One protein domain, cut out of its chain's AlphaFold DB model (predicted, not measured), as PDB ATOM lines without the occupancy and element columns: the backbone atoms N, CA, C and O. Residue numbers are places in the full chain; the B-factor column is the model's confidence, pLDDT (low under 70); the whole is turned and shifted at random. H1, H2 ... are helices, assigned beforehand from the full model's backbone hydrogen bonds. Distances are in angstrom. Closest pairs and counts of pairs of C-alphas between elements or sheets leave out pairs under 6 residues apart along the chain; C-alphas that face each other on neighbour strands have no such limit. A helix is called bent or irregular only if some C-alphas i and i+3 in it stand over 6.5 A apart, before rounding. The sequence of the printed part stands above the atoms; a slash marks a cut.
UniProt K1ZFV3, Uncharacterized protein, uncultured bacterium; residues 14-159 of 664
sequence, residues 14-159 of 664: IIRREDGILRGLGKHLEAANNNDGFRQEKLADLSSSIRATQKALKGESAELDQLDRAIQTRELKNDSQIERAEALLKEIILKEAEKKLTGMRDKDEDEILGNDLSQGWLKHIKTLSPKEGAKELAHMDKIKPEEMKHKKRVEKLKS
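This is residues 14 to 159 of the 664 residues of an uncharacterized protein of uncultured bacterium (UniProt K1ZFV3). Look for a long rod: helix H1 sticks out at one end with residues 14 to 34, and its later part joins H2, H3, H5 and H6a in a lengthwise up-and-down bundle, each helix or arm running against the one before it. H3 lies in the middle of the body, with H2 on one side of it and H5 on the other; H6b makes the far end of the rod, and small H4 sits at the corner before H5. The printed part has 146 residues with six named helices, H1 to H6 in chain order, and no named strand; its class is all helix. It is extended, with a radius of gyration of the C-alphas of 22.7 A and spans of 92 by 29 by 18 A.

Begin with H1, residues 14 to 56, and go to Ser 47: its C-alpha is 6.3 A from that of Asp 68 in H2, residues 62 to 72, the closest pair of this helical hairpin, which has a shallow tilt of 28 degrees, opposite ways. H2 is close but not clearly touching to H3, residues 79 to 104, with the C-alphas of Leu 67 and Ala 85 closest at 6.9 A. H1 touches H3 with residues 39 to 53 alone, closest at C-alphas 46 and 86, 6.7 A, the same way at 11 degrees, a shallow tilt. H4, residues 107 to 112, and H5, residues 116 to 127, only just touch, with 3 pairs of C-alphas within 8 A, and only at the corner, closest at Asp 110 and Ser 118, 7.2 A. H5 touches H3, closest at C-alphas 118 and 101, 6.6 A, opposite ways at a shallow tilt of 19 degrees. H6, residues 130 to 159, was assigned as one helix by its hydrogen bonds but is bent: C-alphas 142 and 145 are 7.0 A apart, and its arms H6a, residues 130 to 142, and H6b, residues 145 to 159, stand at a steep tilt of 54 degrees. H6a touches H1, closest at C-alphas 131 and 49, 4.7 A, and H3, closest at C-alphas 130 and 90, 5.6 A. In H1 to H5, H6a and H6b, every O i to N i+4 pair is within hydrogen-bond range.

Find C-alpha 14 at (-25.991, -38.697, 60.469); from there H1 runs 61.8 A to C-alpha 56. H3 spans 37.2 A, H6a 18.8 A and H6b 21.2 A, ending at C-alpha 159 at (-49.203, 28.579, 1.392).

The two C-alphas farthest apart are those of Ile 14 and Ser 159, 92.5 A. The printed part has no cut, and no link is long. Look for pLDDT under 70 at residues 14 to 38, 59 to 60 and 113 to 117.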
ATOM      1  N   ILE A  14     -26.814 -39.209  61.578       46.22
ATOM      2  CA  ILE A  14     -25.991 -38.697  60.469       46.22
ATOM      3  C   ILE A  14     -26.753 -38.837  59.141       46.22
ATOM      4  O   ILE A  14     -26.891 -37.854  58.411       46.22
ATOM      5  N   ILE A  15     -27.377 -39.995  58.889       47.78
ATOM      6  CA  ILE A  15     -28.154 -40.245  57.662       47.78
ATOM      7  C   ILE A  15     -29.392 -39.330  57.586       47.78
ATOM      8  O   ILE A  15     -29.689 -38.783  56.528       47.78
ATOM      9  N   ARG A  16     -30.092 -39.061  58.701       47.72
ATOM     10  CA  ARG A  16     -31.245 -38.131  58.709       47.72
ATOM     11  C   ARG A  16     -30.865 -36.659  58.509       47.72
ATOM     12  O   ARG A  16     -31.682 -35.900  57.984       47.72
ATOM     13  N   ARG A  17     -29.655 -36.236  58.900       48.34
ATOM     14  CA  ARG A  17     -29.149 -34.877  58.626       48.34
ATOM     15  C   ARG A  17     -28.691 -34.717  57.177       48.34
ATOM     16  O   ARG A  17     -29.007 -33.693  56.576       48.34
ATOM     17  N   GLU A  18     -28.032 -35.718  56.598       47.19
ATOM     18  CA  GLU A  18     -27.636 -35.699  55.181       47.19
ATOM     19  C   GLU A  18     -28.853 -35.727  54.242       47.19
ATOM     20  O   GLU A  18     -28.908 -34.943  53.295       47.19
ATOM     21  N   ASP A  19     -29.890 -36.510  54.558       48.19
ATOM     22  CA  ASP A  19     -31.119 -36.601  53.752       48.19
ATOM     23  C   ASP A  19     -31.981 -35.315  53.831       48.19
ATOM     24  O   ASP A  19     -32.655 -34.927  52.873       48.19
ATOM     25  N   GLY A  20     -31.914 -34.591  54.959       49.16
ATOM     26  CA  GLY A  20     -32.524 -33.267  55.134       49.16
ATOM     27  C   GLY A  20     -31.780 -32.146  54.394       49.16
ATOM     28  O   GLY A  20     -32.419 -31.277  53.796       49.16
ATOM     29  N   ILE A  21     -30.443 -32.188  54.375       53.06
ATOM     30  CA  ILE A  21     -29.595 -31.252  53.618       53.06
ATOM     31  C   ILE A  21     -29.736 -31.498  52.109       53.06
ATOM     32  O   ILE A  21     -29.886 -30.537  51.357       53.06
ATOM     33  N   LEU A  22     -29.795 -32.758  51.661       52.31
ATOM     34  CA  LEU A  22     -30.000 -33.126  50.254       52.31
ATOM     35  C   LEU A  22     -31.407 -32.773  49.742       52.31
ATOM     36  O   LEU A  22     -31.529 -32.277  48.623       52.31
ATOM     37  N   ARG A  23     -32.473 -32.919  50.548       53.75
ATOM     38  CA  ARG A  23     -33.822 -32.424  50.182       53.75
ATOM     39  C   ARG A  23     -33.929 -30.899  50.205       53.75
ATOM     40  O   ARG A  23     -34.653 -30.337  49.384       53.75
ATOM     41  N   GLY A  24     -33.224 -30.225  51.115       52.88
ATOM     42  CA  GLY A  24     -33.114 -28.763  51.138       52.88
ATOM     43  C   GLY A  24     -32.378 -28.225  49.907       52.88
ATOM     44  O   GLY A  24     -32.881 -27.328  49.236       52.88
ATOM     45  N   LEU A  25     -31.242 -28.834  49.553       52.06
ATOM     46  CA  LEU A  25     -30.492 -28.553  48.324       52.06
ATOM     47  C   LEU A  25     -31.306 -28.881  47.071       52.06
ATOM     48  O   LEU A  25     -31.293 -28.084  46.146       52.06
ATOM     49  N   GLY A  26     -32.058 -29.985  47.052       46.03
ATOM     50  CA  GLY A  26     -32.944 -30.360  45.946       46.03
ATOM     51  C   GLY A  26     -34.064 -29.345  45.705       46.03
ATOM     52  O   GLY A  26     -34.261 -28.920  44.572       46.03
ATOM     53  N   LYS A  27     -34.726 -28.856  46.764       52.94
ATOM     54  CA  LYS A  27     -35.734 -27.782  46.652       52.94
ATOM     55  C   LYS A  27     -35.127 -26.429  46.280       52.94
ATOM     56  O   LYS A  27     -35.754 -25.668  45.549       52.94
ATOM     57  N   HIS A  28     -33.919 -26.119  46.752       51.59
ATOM     58  CA  HIS A  28     -33.196 -24.915  46.337       51.59
ATOM     59  C   HIS A  28     -32.691 -25.004  44.892       51.59
ATOM     60  O   HIS A  28     -32.717 -23.993  44.199       51.59
ATOM     61  N   LEU A  29     -32.301 -26.188  44.419       50.16
ATOM     62  CA  LEU A  29     -31.905 -26.449  43.036       50.16
ATOM     63  C   LEU A  29     -33.107 -26.457  42.092       50.16
ATOM     64  O   LEU A  29     -32.994 -25.899  41.013       50.16
ATOM     65  N   GLU A  30     -34.262 -27.004  42.482       51.88
ATOM     66  CA  GLU A  30     -35.512 -26.911  41.707       51.88
ATOM     67  C   GLU A  30     -36.052 -25.476  41.662       51.88
ATOM     68  O   GLU A  30     -36.462 -25.010  40.602       51.88
ATOM     69  N   ALA A  31     -36.000 -24.738  42.777       51.22
ATOM     70  CA  ALA A  31     -36.342 -23.318  42.794       51.22
ATOM     71  C   ALA A  31     -35.357 -22.490  41.954       51.22
ATOM     72  O   ALA A  31     -35.798 -21.616  41.216       51.22
ATOM     73  N   ALA A  32     -34.053 -22.783  42.004       50.34
ATOM     74  CA  ALA A  32     -33.042 -22.133  41.171       50.34
ATOM     75  C   ALA A  32     -33.184 -22.494  39.683       50.34
ATOM     76  O   ALA A  32     -33.101 -21.596  38.855       50.34
ATOM     77  N   ASN A  33     -33.488 -23.750  39.334       51.28
ATOM     78  CA  ASN A  33     -33.739 -24.182  37.951       51.28
ATOM     79  C   ASN A  33     -35.016 -23.563  37.376       51.28
ATOM     80  O   ASN A  33     -35.028 -23.157  36.218       51.28
ATOM     81  N   ASN A  34     -36.085 -23.466  38.171       56.12
ATOM     82  CA  ASN A  34     -37.315 -22.798  37.747       56.12
ATOM     83  C   ASN A  34     -37.098 -21.289  37.572       56.12
ATOM     84  O   ASN A  34     -37.618 -20.703  36.625       56.12
ATOM     85  N   ASN A  35     -36.290 -20.668  38.439       60.25
ATOM     86  CA  ASN A  35     -35.939 -19.254  38.321       60.25
ATOM     87  C   ASN A  35     -35.015 -18.995  37.116       60.25
ATOM     88  O   ASN A  35     -35.210 -18.029  36.387       60.25
ATOM     89  N   ASP A  36     -34.058 -19.886  36.845       63.78
ATOM     90  CA  ASP A  36     -33.182 -19.803  35.671       63.78
ATOM     91  C   ASP A  36     -33.933 -20.073  34.359       63.78
ATOM     92  O   ASP A  36     -33.679 -19.390  33.365       63.78
ATOM     93  N   GLY A  37     -34.902 -20.996  34.347       64.94
ATOM     94  CA  GLY A  37     -35.782 -21.239  33.200       64.94
ATOM     95  C   GLY A  37     -36.651 -20.023  32.863       64.94
ATOM     96  O   GLY A  37     -36.672 -19.574  31.717       64.94
ATOM     97  N   PHE A  38     -37.281 -19.417  33.874       66.88
ATOM     98  CA  PHE A  38     -38.082 -18.198  33.712       66.88
ATOM     99  C   PHE A  38     -37.227 -16.996  33.267       66.88
ATOM    100  O   PHE A  38     -37.657 -16.160  32.469       66.88
ATOM    101  N   ARG A  39     -35.972 -16.918  33.727       73.38
ATOM    102  CA  ARG A  39     -35.008 -15.896  33.288       73.38
ATOM    103  C   ARG A  39     -34.539 -16.088  31.856       73.38
ATOM    104  O   ARG A  39     -34.401 -15.099  31.136       73.38
ATOM    105  N   GLN A  40     -34.296 -17.325  31.431       74.88
ATOM    106  CA  GLN A  40     -33.969 -17.620  30.036       74.88
ATOM    107  C   GLN A  40     -35.127 -17.252  29.105       74.88
ATOM    108  O   GLN A  40     -34.881 -16.693  28.038       74.88
ATOM    109  N   GLU A  41     -36.371 -17.484  29.531       77.50
ATOM    110  CA  GLU A  41     -37.565 -17.078  28.790       77.50
ATOM    111  C   GLU A  41     -37.668 -15.548  28.667       77.50
ATOM    112  O   GLU A  41     -37.783 -15.035  27.553       77.50
ATOM    113  N   LYS A  42     -37.486 -14.797  29.766       78.81
ATOM    114  CA  LYS A  42     -37.441 -13.320  29.736       78.81
ATOM    115  C   LYS A  42     -36.326 -12.768  28.841       78.81
ATOM    116  O   LYS A  42     -36.551 -11.839  28.070       78.81
ATOM    117  N   LEU A  43     -35.121 -13.336  28.909       81.50
ATOM    118  CA  LEU A  43     -33.996 -12.925  28.057       81.50
ATOM    119  C   LEU A  43     -34.254 -13.227  26.575       81.50
ATOM    120  O   LEU A  43     -33.894 -12.419  25.714       81.50
ATOM    121  N   ALA A  44     -34.887 -14.363  26.267       80.06
ATOM    122  CA  ALA A  44     -35.282 -14.712  24.907       80.06
ATOM    123  C   ALA A  44     -36.350 -13.750  24.368       80.06
ATOM    124  O   ALA A  44     -36.234 -13.280  23.232       80.06
ATOM    125  N   ASP A  45     -37.347 -13.396  25.181       81.81
ATOM    126  CA  ASP A  45     -38.386 -12.441  24.794       81.81
ATOM    127  C   ASP A  45     -37.833 -11.017  24.632       81.81
ATOM    128  O   ASP A  45     -38.168 -10.341  23.651       81.81
ATOM    129  N   LEU A  46     -36.914 -10.588  25.504       82.44
ATOM    130  CA  LEU A  46     -36.191  -9.321  25.379       82.44
ATOM    131  C   LEU A  46     -35.335  -9.284  24.105       82.44
ATOM    132  O   LEU A  46     -35.451  -8.336  23.331       82.44
ATOM    133  N   SER A  47     -34.545 -10.328  23.819       83.75
ATOM    134  CA  SER A  47     -33.766 -10.418  22.570       83.75
ATOM    135  C   SER A  47     -34.679 -10.416  21.338       83.75
ATOM    136  O   SER A  47     -34.405  -9.727  20.354       83.75
ATOM    137  N   SER A  48     -35.822 -11.110  21.394       84.56
ATOM    138  CA  SER A  48     -36.815 -11.079  20.313       84.56
ATOM    139  C   SER A  48     -37.395  -9.674  20.096       84.56
ATOM    140  O   SER A  48     -37.576  -9.251  18.951       84.56
ATOM    141  N   SER A  49     -37.623  -8.926  21.179       84.75
ATOM    142  CA  SER A  49     -38.145  -7.556  21.156       84.75
ATOM    143  C   SER A  49     -37.103  -6.562  20.638       84.75
ATOM    144  O   SER A  49     -37.442  -5.685  19.841       84.75
ATOM    145  N   ILE A  50     -35.829  -6.731  21.008       85.56
ATOM    146  CA  ILE A  50     -34.710  -5.945  20.468       85.56
ATOM    147  C   ILE A  50     -34.597  -6.168  18.964       85.56
ATOM    148  O   ILE A  50     -34.609  -5.198  18.211       85.56
ATOM    149  N   ARG A  51     -34.604  -7.423  18.501       84.25
ATOM    150  CA  ARG A  51     -34.557  -7.741  17.063       84.25
ATOM    151  C   ARG A  51     -35.764  -7.199  16.304       84.25
ATOM    152  O   ARG A  51     -35.615  -6.707  15.188       84.25
ATOM    153  N   ALA A  52     -36.960  -7.270  16.889       83.06
ATOM    154  CA  ALA A  52     -38.161  -6.680  16.300       83.06
ATOM    155  C   ALA A  52     -38.030  -5.153  16.165       83.06
ATOM    156  O   ALA A  52     -38.370  -4.599  15.118       83.06
ATOM    157  N   THR A  53     -37.471  -4.490  17.181       82.81
ATOM    158  CA  THR A  53     -37.228  -3.040  17.187       82.81
ATOM    159  C   THR A  53     -36.129  -2.654  16.194       82.81
ATOM    160  O   THR A  53     -36.339  -1.769  15.371       82.81
ATOM    161  N   GLN A  54     -35.002  -3.374  16.167       84.31
ATOM    162  CA  GLN A  54     -33.938  -3.208  15.169       84.31
ATOM    163  C   GLN A  54     -34.484  -3.386  13.751       84.31
ATOM    164  O   GLN A  54     -34.164  -2.595  12.870       84.31
ATOM    165  N   LYS A  55     -35.359  -4.369  13.516       83.75
ATOM    166  CA  LYS A  55     -36.009  -4.560  12.213       83.75
ATOM    167  C   LYS A  55     -36.923  -3.387  11.845       83.75
ATOM    168  O   LYS A  55     -36.894  -2.951  10.696       83.75
ATOM    169  N   ALA A  56     -37.697  -2.858  12.796       78.44
ATOM    170  CA  ALA A  56     -38.521  -1.659  12.595       78.44
ATOM    171  C   ALA A  56     -37.675  -0.391  12.349       78.44
ATOM    172  O   ALA A  56     -38.115   0.529  11.663       78.44
ATOM    173  N   LEU A  57     -36.444  -0.364  12.861       78.75
ATOM    174  CA  LEU A  57     -35.457   0.703  12.675       78.75
ATOM    175  C   LEU A  57     -34.484   0.460  11.515       78.75
ATOM    176  O   LEU A  57     -33.582   1.261  11.305       78.75
ATOM    177  N   LYS A  58     -34.620  -0.653  10.783       76.31
ATOM    178  CA  LYS A  58     -33.669  -1.089   9.741       76.31
ATOM    179  C   LYS A  58     -32.205  -1.201  10.217       76.31
ATOM    180  O   LYS A  58     -31.292  -1.087   9.409       76.31
ATOM    181  N   GLY A  59     -31.986  -1.480  11.501       66.31
ATOM    182  CA  GLY A  59     -30.662  -1.720  12.089       66.31
ATOM    183  C   GLY A  59     -29.893  -0.468  12.525       66.31
ATOM    184  O   GLY A  59     -28.714  -0.570  12.833       66.31
ATOM    185  N   GLU A  60     -30.523   0.708  12.571       64.00
ATOM    186  CA  GLU A  60     -29.837   1.990  12.816       64.00
ATOM    187  C   GLU A  60     -29.793   2.418  14.304       64.00
ATOM    188  O   GLU A  60     -30.053   3.577  14.622       64.00
ATOM    189  N   SER A  61     -29.482   1.522  15.254       78.62
ATOM    190  CA  SER A  61     -29.377   1.910  16.677       78.62
ATOM    191  C   SER A  61     -28.226   1.228  17.418       78.62
ATOM    192  O   SER A  61     -28.299   0.054  17.780       78.62
ATOM    193  N   ALA A  62     -27.194   2.019  17.732       79.81
ATOM    194  CA  ALA A  62     -26.059   1.586  18.547       79.81
ATOM    195  C   ALA A  62     -26.472   1.176  19.974       79.81
ATOM    196  O   ALA A  62     -25.847   0.303  20.570       79.81
ATOM    197  N   GLU A  63     -27.536   1.779  20.511       81.44
ATOM    198  CA  GLU A  63     -28.080   1.464  21.838       81.44
ATOM    199  C   GLU A  63     -28.766   0.087  21.849       81.44
ATOM    200  O   GLU A  63     -28.582  -0.690  22.787       81.44
ATOM    201  N   LEU A  64     -29.489  -0.266  20.779       82.44
ATOM    202  CA  LEU A  64     -30.063  -1.609  20.621       82.44
ATOM    203  C   LEU A  64     -28.993  -2.672  20.384       82.44
ATOM    204  O   LEU A  64     -29.109  -3.774  20.914       82.44
ATOM    205  N   ASP A  65     -27.936  -2.339  19.643       82.12
ATOM    206  CA  ASP A  65     -26.803  -3.244  19.436       82.12
ATOM    207  C   ASP A  65     -26.036  -3.501  20.738       82.12
ATOM    208  O   ASP A  65     -25.577  -4.617  20.973       82.12
ATOM    209  N   GLN A  66     -25.910  -2.494  21.607       83.12
ATOM    210  CA  GLN A  66     -25.342  -2.662  22.946       83.12
ATOM    211  C   GLN A  66     -26.228  -3.543  23.835       83.12
ATOM    212  O   GLN A  66     -25.706  -4.427  24.513       83.12
ATOM    213  N   LEU A  67     -27.553  -3.359  23.796       83.38
ATOM    214  CA  LEU A  67     -28.505  -4.205  24.525       83.38
ATOM    215  C   LEU A  67     -28.482  -5.662  24.034       83.38
ATOM    216  O   LEU A  67     -28.446  -6.578  24.856       83.38
ATOM    217  N   ASP A  68     -28.449  -5.896  22.719       83.44
ATOM    218  CA  ASP A  68     -28.369  -7.255  22.162       83.44
ATOM    219  C   ASP A  68     -27.018  -7.910  22.488       83.44
ATOM    220  O   ASP A  68     -26.977  -9.077  22.879       83.44
ATOM    221  N   ARG A  69     -25.908  -7.155  22.433       83.44
ATOM    222  CA  ARG A  69     -24.587  -7.645  22.869       83.44
ATOM    223  C   ARG A  69     -24.580  -8.023  24.344       83.44
ATOM    224  O   ARG A  69     -24.128  -9.120  24.644       83.44
ATOM    225  N   ALA A  70     -25.127  -7.192  25.232       80.19
ATOM    226  CA  ALA A  70     -25.192  -7.476  26.668       80.19
ATOM    227  C   ALA A  70     -25.992  -8.759  26.989       80.19
ATOM    228  O   ALA A  70     -25.699  -9.458  27.965       80.19
ATOM    229  N   ILE A  71     -26.980  -9.111  26.156       81.88
ATOM    230  CA  ILE A  71     -27.686 -10.399  26.242       81.88
ATOM    231  C   ILE A  71     -26.799 -11.540  25.730       81.88
ATOM    232  O   ILE A  71     -26.655 -12.559  26.408       81.88
ATOM    233  N   GLN A  72     -26.176 -11.376  24.558       80.88
ATOM    234  CA  GLN A  72     -25.330 -12.402  23.934       80.88
ATOM    235  C   GLN A  72     -24.074 -12.731  24.763       80.88
ATOM    236  O   GLN A  72     -23.685 -13.896  24.845       80.88
ATOM    237  N   THR A  73     -23.473 -11.740  25.427       80.25
ATOM    238  CA  THR A  73     -22.308 -11.900  26.316       80.25
ATOM    239  C   THR A  73     -22.686 -12.298  27.747       80.25
ATOM    240  O   THR A  73     -21.804 -12.461  28.592       80.25
ATOM    241  N   ARG A  74     -23.982 -12.528  28.027       72.81
ATOM    242  CA  ARG A  74     -24.529 -12.895  29.350       72.81
ATOM    243  C   ARG A  74     -24.187 -11.886  30.458       72.81
ATOM    244  O   ARG A  74     -23.993 -12.255  31.619       72.81
ATOM    245  N   GLU A  75     -24.116 -10.603  30.115       75.88
ATOM    246  CA  GLU A  75     -23.829  -9.519  31.063       75.88
ATOM    247  C   GLU A  75     -25.030  -9.186  31.966       75.88
ATOM    248  O   GLU A  75     -24.848  -8.687  33.079       75.88
ATOM    249  N   LEU A  76     -26.252  -9.526  31.539       79.19
ATOM    250  CA  LEU A  76     -27.479  -9.391  32.330       79.19
ATOM    251  C   LEU A  76     -27.641 -10.583  33.296       79.19
ATOM    252  O   LEU A  76     -28.215 -11.622  32.968       79.19
ATOM    253  N   LYS A  77     -27.106 -10.433  34.512       72.19
ATOM    254  CA  LYS A  77     -26.924 -11.499  35.512       72.19
ATOM    255  C   LYS A  77     -28.035 -11.621  36.550       72.19
ATOM    256  O   LYS A  77     -28.094 -12.668  37.195       72.19
ATOM    257  N   ASN A  78     -28.942 -10.652  36.679       77.69
ATOM    258  CA  ASN A  78     -30.117 -10.744  37.559       77.69
ATOM    259  C   ASN A  78     -31.378 -10.083  36.958       77.69
ATOM    260  O   ASN A  78     -31.296  -9.358  35.969       77.69
ATOM    261  N   ASP A  79     -32.541 -10.323  37.569       73.44
ATOM    262  CA  ASP A  79     -33.838  -9.804  37.097       73.44
ATOM    263  C   ASP A  79     -33.892  -8.278  37.061       73.44
ATOM    264  O   ASP A  79     -34.391  -7.706  36.100       73.44
ATOM    265  N   SER A  80     -33.271  -7.611  38.038       77.62
ATOM    266  CA  SER A  80     -33.209  -6.146  38.064       77.62
ATOM    267  C   SER A  80     -32.469  -5.559  36.855       77.62
ATOM    268  O   SER A  80     -32.784  -4.461  36.401       77.62
ATOM    269  N   GLN A  81     -31.486  -6.281  36.308       79.19
ATOM    270  CA  GLN A  81     -30.775  -5.883  35.095       79.19
ATOM    271  C   GLN A  81     -31.616  -6.141  33.837       79.19
ATOM    272  O   GLN A  81     -31.573  -5.325  32.921       79.19
ATOM    273  N   ILE A  82     -32.404  -7.221  33.809       80.06
ATOM    274  CA  ILE A  82     -33.338  -7.531  32.714       80.06
ATOM    275  C   ILE A  82     -34.459  -6.484  32.662       80.06
ATOM    276  O   ILE A  82     -34.713  -5.922  31.603       80.06
ATOM    277  N   GLU A  83     -35.054  -6.132  33.804       81.12
ATOM    278  CA  GLU A  83     -36.092  -5.093  33.895       81.12
ATOM    279  C   GLU A  83     -35.566  -3.707  33.496       81.12
ATOM    280  O   GLU A  83     -36.248  -2.947  32.809       81.12
ATOM    281  N   ARG A  84     -34.318  -3.372  33.864       83.50
ATOM    282  CA  ARG A  84     -33.664  -2.139  33.391       83.50
ATOM    283  C   ARG A  84     -33.440  -2.152  31.882       83.50
ATOM    284  O   ARG A  84     -33.636  -1.124  31.241       83.50
ATOM    285  N   ALA A  85     -33.043  -3.288  31.313       82.31
ATOM    286  CA  ALA A  85     -32.860  -3.440  29.874       82.31
ATOM    287  C   ALA A  85     -34.198  -3.348  29.111       82.31
ATOM    288  O   ALA A  85     -34.264  -2.693  28.073       82.31
ATOM    289  N   GLU A  86     -35.279  -3.917  29.650       83.50
ATOM    290  CA  GLU A  86     -36.644  -3.755  29.130       83.50
ATOM    291  C   GLU A  86     -37.117  -2.297  29.192       83.50
ATOM    292  O   GLU A  86     -37.688  -1.790  28.223       83.50
ATOM    293  N   ALA A  87     -36.854  -1.604  30.303       84.56
ATOM    294  CA  ALA A  87     -37.187  -0.191  30.459       84.56
ATOM    295  C   ALA A  87     -36.425   0.690  29.456       84.56
ATOM    296  O   ALA A  87     -37.035   1.547  28.817       84.56
ATOM    297  N   LEU A  88     -35.125   0.434  29.258       85.44
ATOM    298  CA  LEU A  88     -34.302   1.115  28.251       85.44
ATOM    299  C   LEU A  88     -34.809   0.851  26.830       85.44
ATOM    300  O   LEU A  88     -34.981   1.790  26.057       85.44
ATOM    301  N   LEU A  89     -35.122  -0.403  26.489       85.81
ATOM    302  CA  LEU A  89     -35.706  -0.748  25.191       85.81
ATOM    303  C   LEU A  89     -37.023   0.003  24.951       85.81
ATOM    304  O   LEU A  89     -37.261   0.522  23.862       85.81
ATOM    305  N   LYS A  90     -37.874   0.096  25.975       86.06
ATOM    306  CA  LYS A  90     -39.141   0.827  25.906       86.06
ATOM    307  C   LYS A  90     -38.937   2.334  25.745       86.06
ATOM    308  O   LYS A  90     -39.681   2.968  25.000       86.06
ATOM    309  N   GLU A  91     -37.922   2.900  26.392       87.75
ATOM    310  CA  GLU A  91     -37.533   4.301  26.212       87.75
ATOM    311  C   GLU A  91     -37.056   4.577  24.778       87.75
ATOM    312  O   GLU A  91     -37.481   5.561  24.173       87.75
ATOM    313  N   ILE A  92     -36.247   3.680  24.201       86.50
ATOM    314  CA  ILE A  92     -35.798   3.763  22.801       86.50
ATOM    315  C   ILE A  92     -37.000   3.716  21.847       86.50
ATOM    316  O   ILE A  92     -37.111   4.548  20.946       86.50
ATOM    317  N   ILE A  93     -37.932   2.782  22.072       86.25
ATOM    318  CA  ILE A  93     -39.163   2.658  21.277       86.25
ATOM    319  C   ILE A  93     -39.980   3.958  21.325       86.25
ATOM    320  O   ILE A  93     -40.442   4.432  20.285       86.25
ATOM    321  N   LEU A  94     -40.142   4.553  22.511       87.50
ATOM    322  CA  LEU A  94     -40.890   5.800  22.696       87.50
ATOM    323  C   LEU A  94     -40.213   6.997  22.019       87.50
ATOM    324  O   LEU A  94     -40.895   7.748  21.322       87.50
ATOM    325  N   LYS A  95     -38.891   7.152  22.169       87.38
ATOM    326  CA  LYS A  95     -38.124   8.226  21.513       87.38
ATOM    327  C   LYS A  95     -38.244   8.156  19.995       87.38
ATOM    328  O   LYS A  95     -38.445   9.179  19.338       87.38
ATOM    329  N   GLU A  96     -38.162   6.956  19.422       87.06
ATOM    330  CA  GLU A  96     -38.322   6.824  17.977       87.06
ATOM    331  C   GLU A  96     -39.767   7.084  17.537       87.06
ATOM    332  O   GLU A  96     -39.990   7.741  16.517       87.06
ATOM    333  N   ALA A  97     -40.759   6.616  18.298       85.69
ATOM    334  CA  ALA A  97     -42.162   6.890  18.005       85.69
ATOM    335  C   ALA A  97     -42.442   8.404  17.996       85.69
ATOM    336  O   ALA A  97     -43.082   8.906  17.072       85.69
ATOM    337  N   GLU A  98     -41.894   9.149  18.957       86.31
ATOM    338  CA  GLU A  98     -41.993  10.609  19.026       86.31
ATOM    339  C   GLU A  98     -41.344  11.289  17.811       86.31
ATOM    340  O   GLU A  98     -41.965  12.123  17.143       86.31
ATOM    341  N   LYS A  99     -40.127  10.871  17.443       85.38
ATOM    342  CA  LYS A  99     -39.427  11.378  16.254       85.38
ATOM    343  C   LYS A  99     -40.221  11.118  14.971       85.38
ATOM    344  O   LYS A  99     -40.340  11.995  14.110       85.38
ATOM    345  N   LYS A 100     -40.801   9.921  14.846       83.00
ATOM    346  CA  LYS A 100     -41.648   9.519  13.717       83.00
ATOM    347  C   LYS A 100     -42.929  10.356  13.644       83.00
ATOM    348  O   LYS A 100     -43.225  10.883  12.570       83.00
ATOM    349  N   LEU A 101     -43.638  10.535  14.760       81.50
ATOM    350  CA  LEU A 101     -44.841  11.374  14.858       81.50
ATOM    351  C   LEU A 101     -44.574  12.820  14.432       81.50
ATOM    352  O   LEU A 101     -45.272  13.343  13.563       81.50
ATOM    353  N   THR A 102     -43.510  13.423  14.969       79.25
ATOM    354  CA  THR A 102     -43.110  14.810  14.671       79.25
ATOM    355  C   THR A 102     -42.820  15.012  13.179       79.25
ATOM    356  O   THR A 102     -43.161  16.039  12.588       79.25
ATOM    357  N   GLY A 103     -42.220  14.011  12.528       76.19
ATOM    358  CA  GLY A 103     -41.967  14.047  11.089       76.19
ATOM    359  C   GLY A 103     -43.239  13.947  10.242       76.19
ATOM    360  O   GLY A 103     -43.351  14.644   9.232       76.19
ATOM    361  N   MET A 104     -44.195  13.109  10.651       80.19
ATOM    362  CA  MET A 104     -45.372  12.739   9.854       80.19
ATOM    363  C   MET A 104     -46.539  13.718   9.942       80.19
ATOM    364  O   MET A 104     -47.302  13.812   8.983       80.19
ATOM    365  N   ARG A 105     -46.686  14.437  11.058       76.69
ATOM    366  CA  ARG A 105     -47.873  15.260  11.327       76.69
ATOM    367  C   ARG A 105     -47.640  16.749  11.143       76.69
ATOM    368  O   ARG A 105     -46.511  17.236  11.249       76.69
ATOM    369  N   ASP A 106     -48.719  17.446  10.807       82.38
ATOM    370  CA  ASP A 106     -48.756  18.903  10.796       82.38
ATOM    371  C   ASP A 106     -48.956  19.418  12.226       82.38
ATOM    372  O   ASP A 106     -49.775  18.886  12.975       82.38
ATOM    373  N   LYS A 107     -48.170  20.425  12.611       79.25
ATOM    374  CA  LYS A 107     -48.149  20.938  13.982       79.25
ATOM    375  C   LYS A 107     -49.446  21.672  14.340       79.25
ATOM    376  O   LYS A 107     -49.904  21.552  15.471       79.25
ATOM    377  N   ASP A 108     -50.036  22.393  13.388       79.69
ATOM    378  CA  ASP A 108     -51.234  23.199  13.636       79.69
ATOM    379  C   ASP A 108     -52.470  22.298  13.806       79.69
ATOM    380  O   ASP A 108     -53.328  22.569  14.646       79.69
ATOM    381  N   GLU A 109     -52.553  21.195  13.050       77.56
ATOM    382  CA  GLU A 109     -53.589  20.176  13.272       77.56
ATOM    383  C   GLU A 109     -53.465  19.526  14.654       77.56
ATOM    384  O   GLU A 109     -54.471  19.331  15.337       77.56
ATOM    385  N   ASP A 110     -52.242  19.175  15.062       75.06
ATOM    386  CA  ASP A 110     -51.997  18.457  16.315       75.06
ATOM    387  C   ASP A 110     -52.290  19.341  17.539       75.06
ATOM    388  O   ASP A 110     -52.926  18.873  18.483       75.06
ATOM    389  N   GLU A 111     -51.937  20.633  17.494       76.06
ATOM    390  CA  GLU A 111     -52.261  21.603  18.554       76.06
ATOM    391  C   GLU A 111     -53.777  21.740  18.767       76.06
ATOM    392  O   GLU A 111     -54.253  21.824  19.901       76.06
ATOM    393  N   ILE A 112     -54.555  21.714  17.688       72.56
ATOM    394  CA  ILE A 112     -56.005  21.963  17.725       72.56
ATOM    395  C   ILE A 112     -56.799  20.722  18.099       72.56
ATOM    396  O   ILE A 112     -57.868  20.816  18.703       72.56
ATOM    397  N   LEU A 113     -56.226  19.554  17.833       69.31
ATOM    398  CA  LEU A 113     -56.679  18.279  18.371       69.31
ATOM    399  C   LEU A 113     -56.177  18.047  19.808       69.31
ATOM    400  O   LEU A 113     -56.226  16.922  20.297       69.31
ATOM    401  N   GLY A 114     -55.687  19.094  20.487       61.69
ATOM    402  CA  GLY A 114     -55.292  19.068  21.897       61.69
ATOM    403  C   GLY A 114     -54.002  18.299  22.175       61.69
ATOM    404  O   GLY A 114     -53.783  17.862  23.300       61.69
ATOM    405  N   ASN A 115     -53.166  18.071  21.158       61.06
ATOM    406  CA  ASN A 115     -52.083  17.085  21.150       61.06
ATOM    407  C   ASN A 115     -52.546  15.648  21.473       61.06
ATOM    408  O   ASN A 115     -51.704  14.755  21.564       61.06
ATOM    409  N   ASP A 116     -53.850  15.386  21.633       58.47
ATOM    410  CA  ASP A 116     -54.373  14.135  22.197       58.47
ATOM    411  C   ASP A 116     -54.159  12.937  21.277       58.47
ATOM    412  O   ASP A 116     -54.073  11.808  21.749       58.47
ATOM    413  N   LEU A 117     -54.007  13.147  19.971       63.97
ATOM    414  CA  LEU A 117     -53.725  12.053  19.046       63.97
ATOM    415  C   LEU A 117     -52.250  11.627  19.085       63.97
ATOM    416  O   LEU A 117     -51.981  10.434  19.208       63.97
ATOM    417  N   SER A 118     -51.294  12.563  19.033       71.62
ATOM    418  CA  SER A 118     -49.864  12.219  19.125       71.62
ATOM    419  C   SER A 118     -49.495  11.793  20.545       71.62
ATOM    420  O   SER A 118     -48.847  10.766  20.734       71.62
ATOM    421  N   GLN A 119     -49.978  12.512  21.563       72.38
ATOM    422  CA  GLN A 119     -49.810  12.133  22.968       72.38
ATOM    423  C   GLN A 119     -50.592  10.866  23.315       72.38
ATOM    424  O   GLN A 119     -50.115  10.064  24.111       72.38
ATOM    425  N   GLY A 120     -51.765  10.640  22.720       72.88
ATOM    426  CA  GLY A 120     -52.551   9.417  22.886       72.88
ATOM    427  C   GLY A 120     -51.837   8.197  22.318       72.88
ATOM    428  O   GLY A 120     -51.753   7.176  22.995       72.88
ATOM    429  N   TRP A 121     -51.233   8.316  21.134       76.94
ATOM    430  CA  TRP A 121     -50.362   7.278  20.579       76.94
ATOM    431  C   TRP A 121     -49.124   7.028  21.438       76.94
ATOM    432  O   TRP A 121     -48.822   5.876  21.743       76.94
ATOM    433  N   LEU A 122     -48.443   8.078  21.904       83.69
ATOM    434  CA  LEU A 122     -47.300   7.924  22.808       83.69
ATOM    435  C   LEU A 122     -47.705   7.275  24.141       83.69
ATOM    436  O   LEU A 122     -47.010   6.383  24.625       83.69
ATOM    437  N   LYS A 123     -48.854   7.653  24.718       82.94
ATOM    438  CA  LYS A 123     -49.431   7.009  25.913       82.94
ATOM    439  C   LYS A 123     -49.779   5.545  25.648       82.94
ATOM    440  O   LYS A 123     -49.478   4.703  26.490       82.94
ATOM    441  N   HIS A 124     -50.361   5.236  24.491       79.69
ATOM    442  CA  HIS A 124     -50.681   3.869  24.094       79.69
ATOM    443  C   HIS A 124     -49.409   3.019  24.003       79.69
ATOM    444  O   HIS A 124     -49.291   2.029  24.723       79.69
ATOM    445  N   ILE A 125     -48.397   3.464  23.254       83.88
ATOM    446  CA  ILE A 125     -47.095   2.784  23.154       83.88
ATOM    447  C   ILE A 125     -46.439   2.638  24.535       83.88
ATOM    448  O   ILE A 125     -45.883   1.589  24.856       83.88
ATOM    449  N   LYS A 126     -46.569   3.645  25.409       83.38
ATOM    450  CA  LYS A 126     -46.066   3.589  26.789       83.38
ATOM    451  C   LYS A 126     -46.765   2.521  27.637       83.38
ATOM    452  O   LYS A 126     -46.171   2.044  28.603       83.38
ATOM    453  N   THR A 127     -47.985   2.112  27.310       82.62
ATOM    454  CA  THR A 127     -48.701   1.038  28.027       82.62
ATOM    455  C   THR A 127     -48.393  -0.359  27.486       82.62
ATOM    456  O   THR A 127     -48.527  -1.329  28.223       82.62
ATOM    457  N   LEU A 128     -47.898  -0.461  26.248       83.62
ATOM    458  CA  LEU A 128     -47.598  -1.731  25.585       83.62
ATOM    459  C   LEU A 128     -46.318  -2.404  26.108       83.62
ATOM    460  O   LEU A 128     -45.420  -1.761  26.673       83.62
ATOM    461  N   SER A 129     -46.227  -3.718  25.889       82.00
ATOM    462  CA  SER A 129     -44.971  -4.466  26.034       82.00
ATOM    463  C   SER A 129     -43.947  -4.025  24.970       82.00
ATOM    464  O   SER A 129     -44.347  -3.544  23.907       82.00
ATOM    465  N   PRO A 130     -42.625  -4.201  25.176       80.56
ATOM    466  CA  PRO A 130     -41.621  -3.825  24.170       80.56
ATOM    467  C   PRO A 130     -41.844  -4.485  22.797       80.56
ATOM    468  O   PRO A 130     -41.665  -3.858  21.754       80.56
ATOM    469  N   LYS A 131     -42.319  -5.735  22.787       81.12
ATOM    470  CA  LYS A 131     -42.656  -6.490  21.571       81.12
ATOM    471  C   LYS A 131     -43.827  -5.880  20.802       81.12
ATOM    472  O   LYS A 131     -43.802  -5.825  19.574       81.12
ATOM    473  N   GLU A 132     -44.861  -5.432  21.508       81.94
ATOM    474  CA  GLU A 132     -46.025  -4.764  20.918       81.94
ATOM    475  C   GLU A 132     -45.709  -3.324  20.512       81.94
ATOM    476  O   GLU A 132     -46.096  -2.910  19.423       81.94
ATOM    477  N   GLY A 133     -44.914  -2.597  21.302       84.44
ATOM    478  CA  GLY A 133     -44.403  -1.276  20.934       84.44
ATOM    479  C   GLY A 133     -43.578  -1.305  19.641       84.44
ATOM    480  O   GLY A 133     -43.737  -0.440  18.783       84.44
ATOM    481  N   ALA A 134     -42.768  -2.349  19.432       82.25
ATOM    482  CA  ALA A 134     -42.045  -2.562  18.176       82.25
ATOM    483  C   ALA A 134     -42.979  -2.843  16.980       82.25
ATOM    484  O   ALA A 134     -42.709  -2.401  15.860       82.25
ATOM    485  N   LYS A 135     -44.095  -3.559  17.199       84.12
ATOM    486  CA  LYS A 135     -45.127  -3.757  16.164       84.12
ATOM    487  C   LYS A 135     -45.818  -2.440  15.814       84.12
ATOM    488  O   LYS A 135     -46.033  -2.191  14.630       84.12
ATOM    489  N   GLU A 136     -46.103  -1.602  16.807       84.12
ATOM    490  CA  GLU A 136     -46.707  -0.287  16.591       84.12
ATOM    491  C   GLU A 136     -45.762   0.634  15.809       84.12
ATOM    492  O   GLU A 136     -46.164   1.205  14.800       84.12
ATOM    493  N   LEU A 137     -44.463   0.662  16.139       83.94
ATOM    494  CA  LEU A 137     -43.444   1.366  15.346       83.94
ATOM    495  C   LEU A 137     -43.412   0.933  13.872       83.94
ATOM    496  O   LEU A 137     -43.215   1.766  12.983       83.94
ATOM    497  N   ALA A 138     -43.594  -0.362  13.604       82.75
ATOM    498  CA  ALA A 138     -43.678  -0.884  12.243       82.75
ATOM    499  C   ALA A 138     -45.013  -0.525  11.561       82.75
ATOM    500  O   ALA A 138     -45.052  -0.340  10.344       82.75
ATOM    501  N   HIS A 139     -46.108  -0.418  12.319       83.31
ATOM    502  CA  HIS A 139     -47.394   0.063  11.813       83.31
ATOM    503  C   HIS A 139     -47.334   1.551  11.439       83.31
ATOM    504  O   HIS A 139     -47.787   1.924  10.356       83.31
ATOM    505  N   MET A 140     -46.667   2.375  12.251       82.31
ATOM    506  CA  MET A 140     -46.408   3.786  11.950       82.31
ATOM    507  C   MET A 140     -45.688   3.971  10.607       82.31
ATOM    508  O   MET A 140     -46.034   4.863   9.838       82.31
ATOM    509  N   ASP A 141     -44.730   3.102  10.266       80.44
ATOM    510  CA  ASP A 141     -44.057   3.156   8.959       80.44
ATOM    511  C   ASP A 141     -44.973   2.805   7.785       80.44
ATOM    512  O   ASP A 141     -44.752   3.293   6.675       80.44
ATOM    513  N   LYS A 142     -46.008   1.986   8.012       83.00
ATOM    514  CA  LYS A 142     -47.003   1.674   6.980       83.00
ATOM    515  C   LYS A 142     -47.902   2.871   6.688       83.00
ATOM    516  O   LYS A 142     -48.202   3.100   5.521       83.00
ATOM    517  N   ILE A 143     -48.293   3.640   7.708       82.06
ATOM    518  CA  ILE A 143     -49.157   4.819   7.525       82.06
ATOM    519  C   ILE A 143     -48.380   6.095   7.163       82.06
ATOM    520  O   ILE A 143     -48.940   7.026   6.585       82.06
ATOM    521  N   LYS A 144     -47.066   6.130   7.437       82.75
ATOM    522  CA  LYS A 144     -46.162   7.256   7.150       82.75
ATOM    523  C   LYS A 144     -46.343   7.860   5.753       82.75
ATOM    524  O   LYS A 144     -46.382   9.087   5.658       82.75
ATOM    525  N   PRO A 145     -46.441   7.083   4.656       85.44
ATOM    526  CA  PRO A 145     -46.593   7.657   3.323       85.44
ATOM    527  C   PRO A 145     -47.906   8.428   3.143       85.44
ATOM    528  O   PRO A 145     -47.926   9.409   2.402       85.44
ATOM    529  N   GLU A 146     -48.992   7.998   3.787       83.75
ATOM    530  CA  GLU A 146     -50.305   8.646   3.699       83.75
ATOM    531  C   GLU A 146     -50.357   9.911   4.556       83.75
ATOM    532  O   GLU A 146     -50.715  10.969   4.041       83.75
ATOM    533  N   GLU A 147     -49.874   9.848   5.800       83.81
ATOM    534  CA  GLU A 147     -49.767  11.015   6.688       83.81
ATOM    535  C   GLU A 147     -48.850  12.095   6.095       83.81
ATOM    536  O   GLU A 147     -49.208  13.269   6.052       83.81
ATOM    537  N   MET A 148     -47.710  11.708   5.509       85.38
ATOM    538  CA  MET A 148     -46.822  12.651   4.816       85.38
ATOM    539  C   MET A 148     -47.473  13.275   3.576       85.38
ATOM    540  O   MET A 148     -47.208  14.436   3.259       85.38
ATOM    541  N   LYS A 149     -48.301  12.522   2.836       87.12
ATOM    542  CA  LYS A 149     -49.072  13.077   1.710       87.12
ATOM    543  C   LYS A 149     -50.113  14.075   2.208       87.12
ATOM    544  O   LYS A 149     -50.261  15.122   1.583       87.12
ATOM    545  N   HIS A 150     -50.806  13.760   3.301       86.62
ATOM    546  CA  HIS A 150     -51.780  14.644   3.939       86.62
ATOM    547  C   HIS A 150     -51.114  15.935   4.425       86.62
ATOM    548  O   HIS A 150     -51.475  17.009   3.952       86.62
ATOM    549  N   LYS A 151     -50.042  15.834   5.221       87.00
ATOM    550  CA  LYS A 151     -49.237  16.975   5.688       87.00
ATOM    551  C   LYS A 151     -48.801  17.895   4.547       87.00
ATOM    552  O   LYS A 151     -49.035  19.096   4.598       87.00
ATOM    553  N   LYS A 152     -48.262  17.337   3.455       88.62
ATOM    554  CA  LYS A 152     -47.881  18.131   2.272       88.62
ATOM    555  C   LYS A 152     -49.058  18.874   1.635       88.62
ATOM    556  O   LYS A 152     -48.862  19.954   1.082       88.62
ATOM    557  N   ARG A 153     -50.269  18.306   1.653       86.75
ATOM    558  CA  ARG A 153     -51.469  18.998   1.154       86.75
ATOM    559  C   ARG A 153     -51.876  20.137   2.077       86.75
ATOM    560  O   ARG A 153     -52.179  21.209   1.577       86.75
ATOM    561  N   VAL A 154     -51.805  19.933   3.389       87.50
ATOM    562  CA  VAL A 154     -52.077  20.970   4.394       87.50
ATOM    563  C   VAL A 154     -51.085  22.131   4.271       87.50
ATOM    564  O   VAL A 154     -51.500  23.282   4.157       87.50
ATOM    565  N   GLU A 155     -49.784  21.845   4.166       86.94
ATOM    566  CA  GLU A 155     -48.736  22.854   3.929       86.94
ATOM    567  C   GLU A 155     -48.960  23.611   2.605       86.94
ATOM    568  O   GLU A 155     -48.813  24.839   2.520       86.94
ATOM    569  N   LYS A 156     -49.374  22.894   1.553       86.69
ATOM    570  CA  LYS A 156     -49.748  23.504   0.274       86.69
ATOM    571  C   LYS A 156     -50.979  24.405   0.419       86.69
ATOM    572  O   LYS A 156     -50.968  25.517  -0.098       86.69
ATOM    573  N   LEU A 157     -52.011  23.973   1.139       81.62
ATOM    574  CA  LEU A 157     -53.203  24.779   1.390       81.62
ATOM    575  C   LEU A 157     -52.853  26.058   2.160       81.62
ATOM    576  O   LEU A 157     -53.271  27.145   1.769       81.62
ATOM    577  N   LYS A 158     -52.027  25.935   3.205       83.25
ATOM    578  CA  LYS A 158     -51.542  27.047   4.032       83.25
ATOM    579  C   LYS A 158     -50.794  28.100   3.217       83.25
ATOM    580  O   LYS A 158     -51.006  29.291   3.426       83.25
ATOM    581  N   SER A 159     -49.954  27.672   2.274       81.25
ATOM    582  CA  SER A 159     -49.203  28.579   1.392       81.25
ATOM    583  C   SER A 159     -50.046  29.185   0.265       81.25
ATOM    584  O   SER A 159     -49.824  30.336  -0.100       81.25
TER     585      SER A 159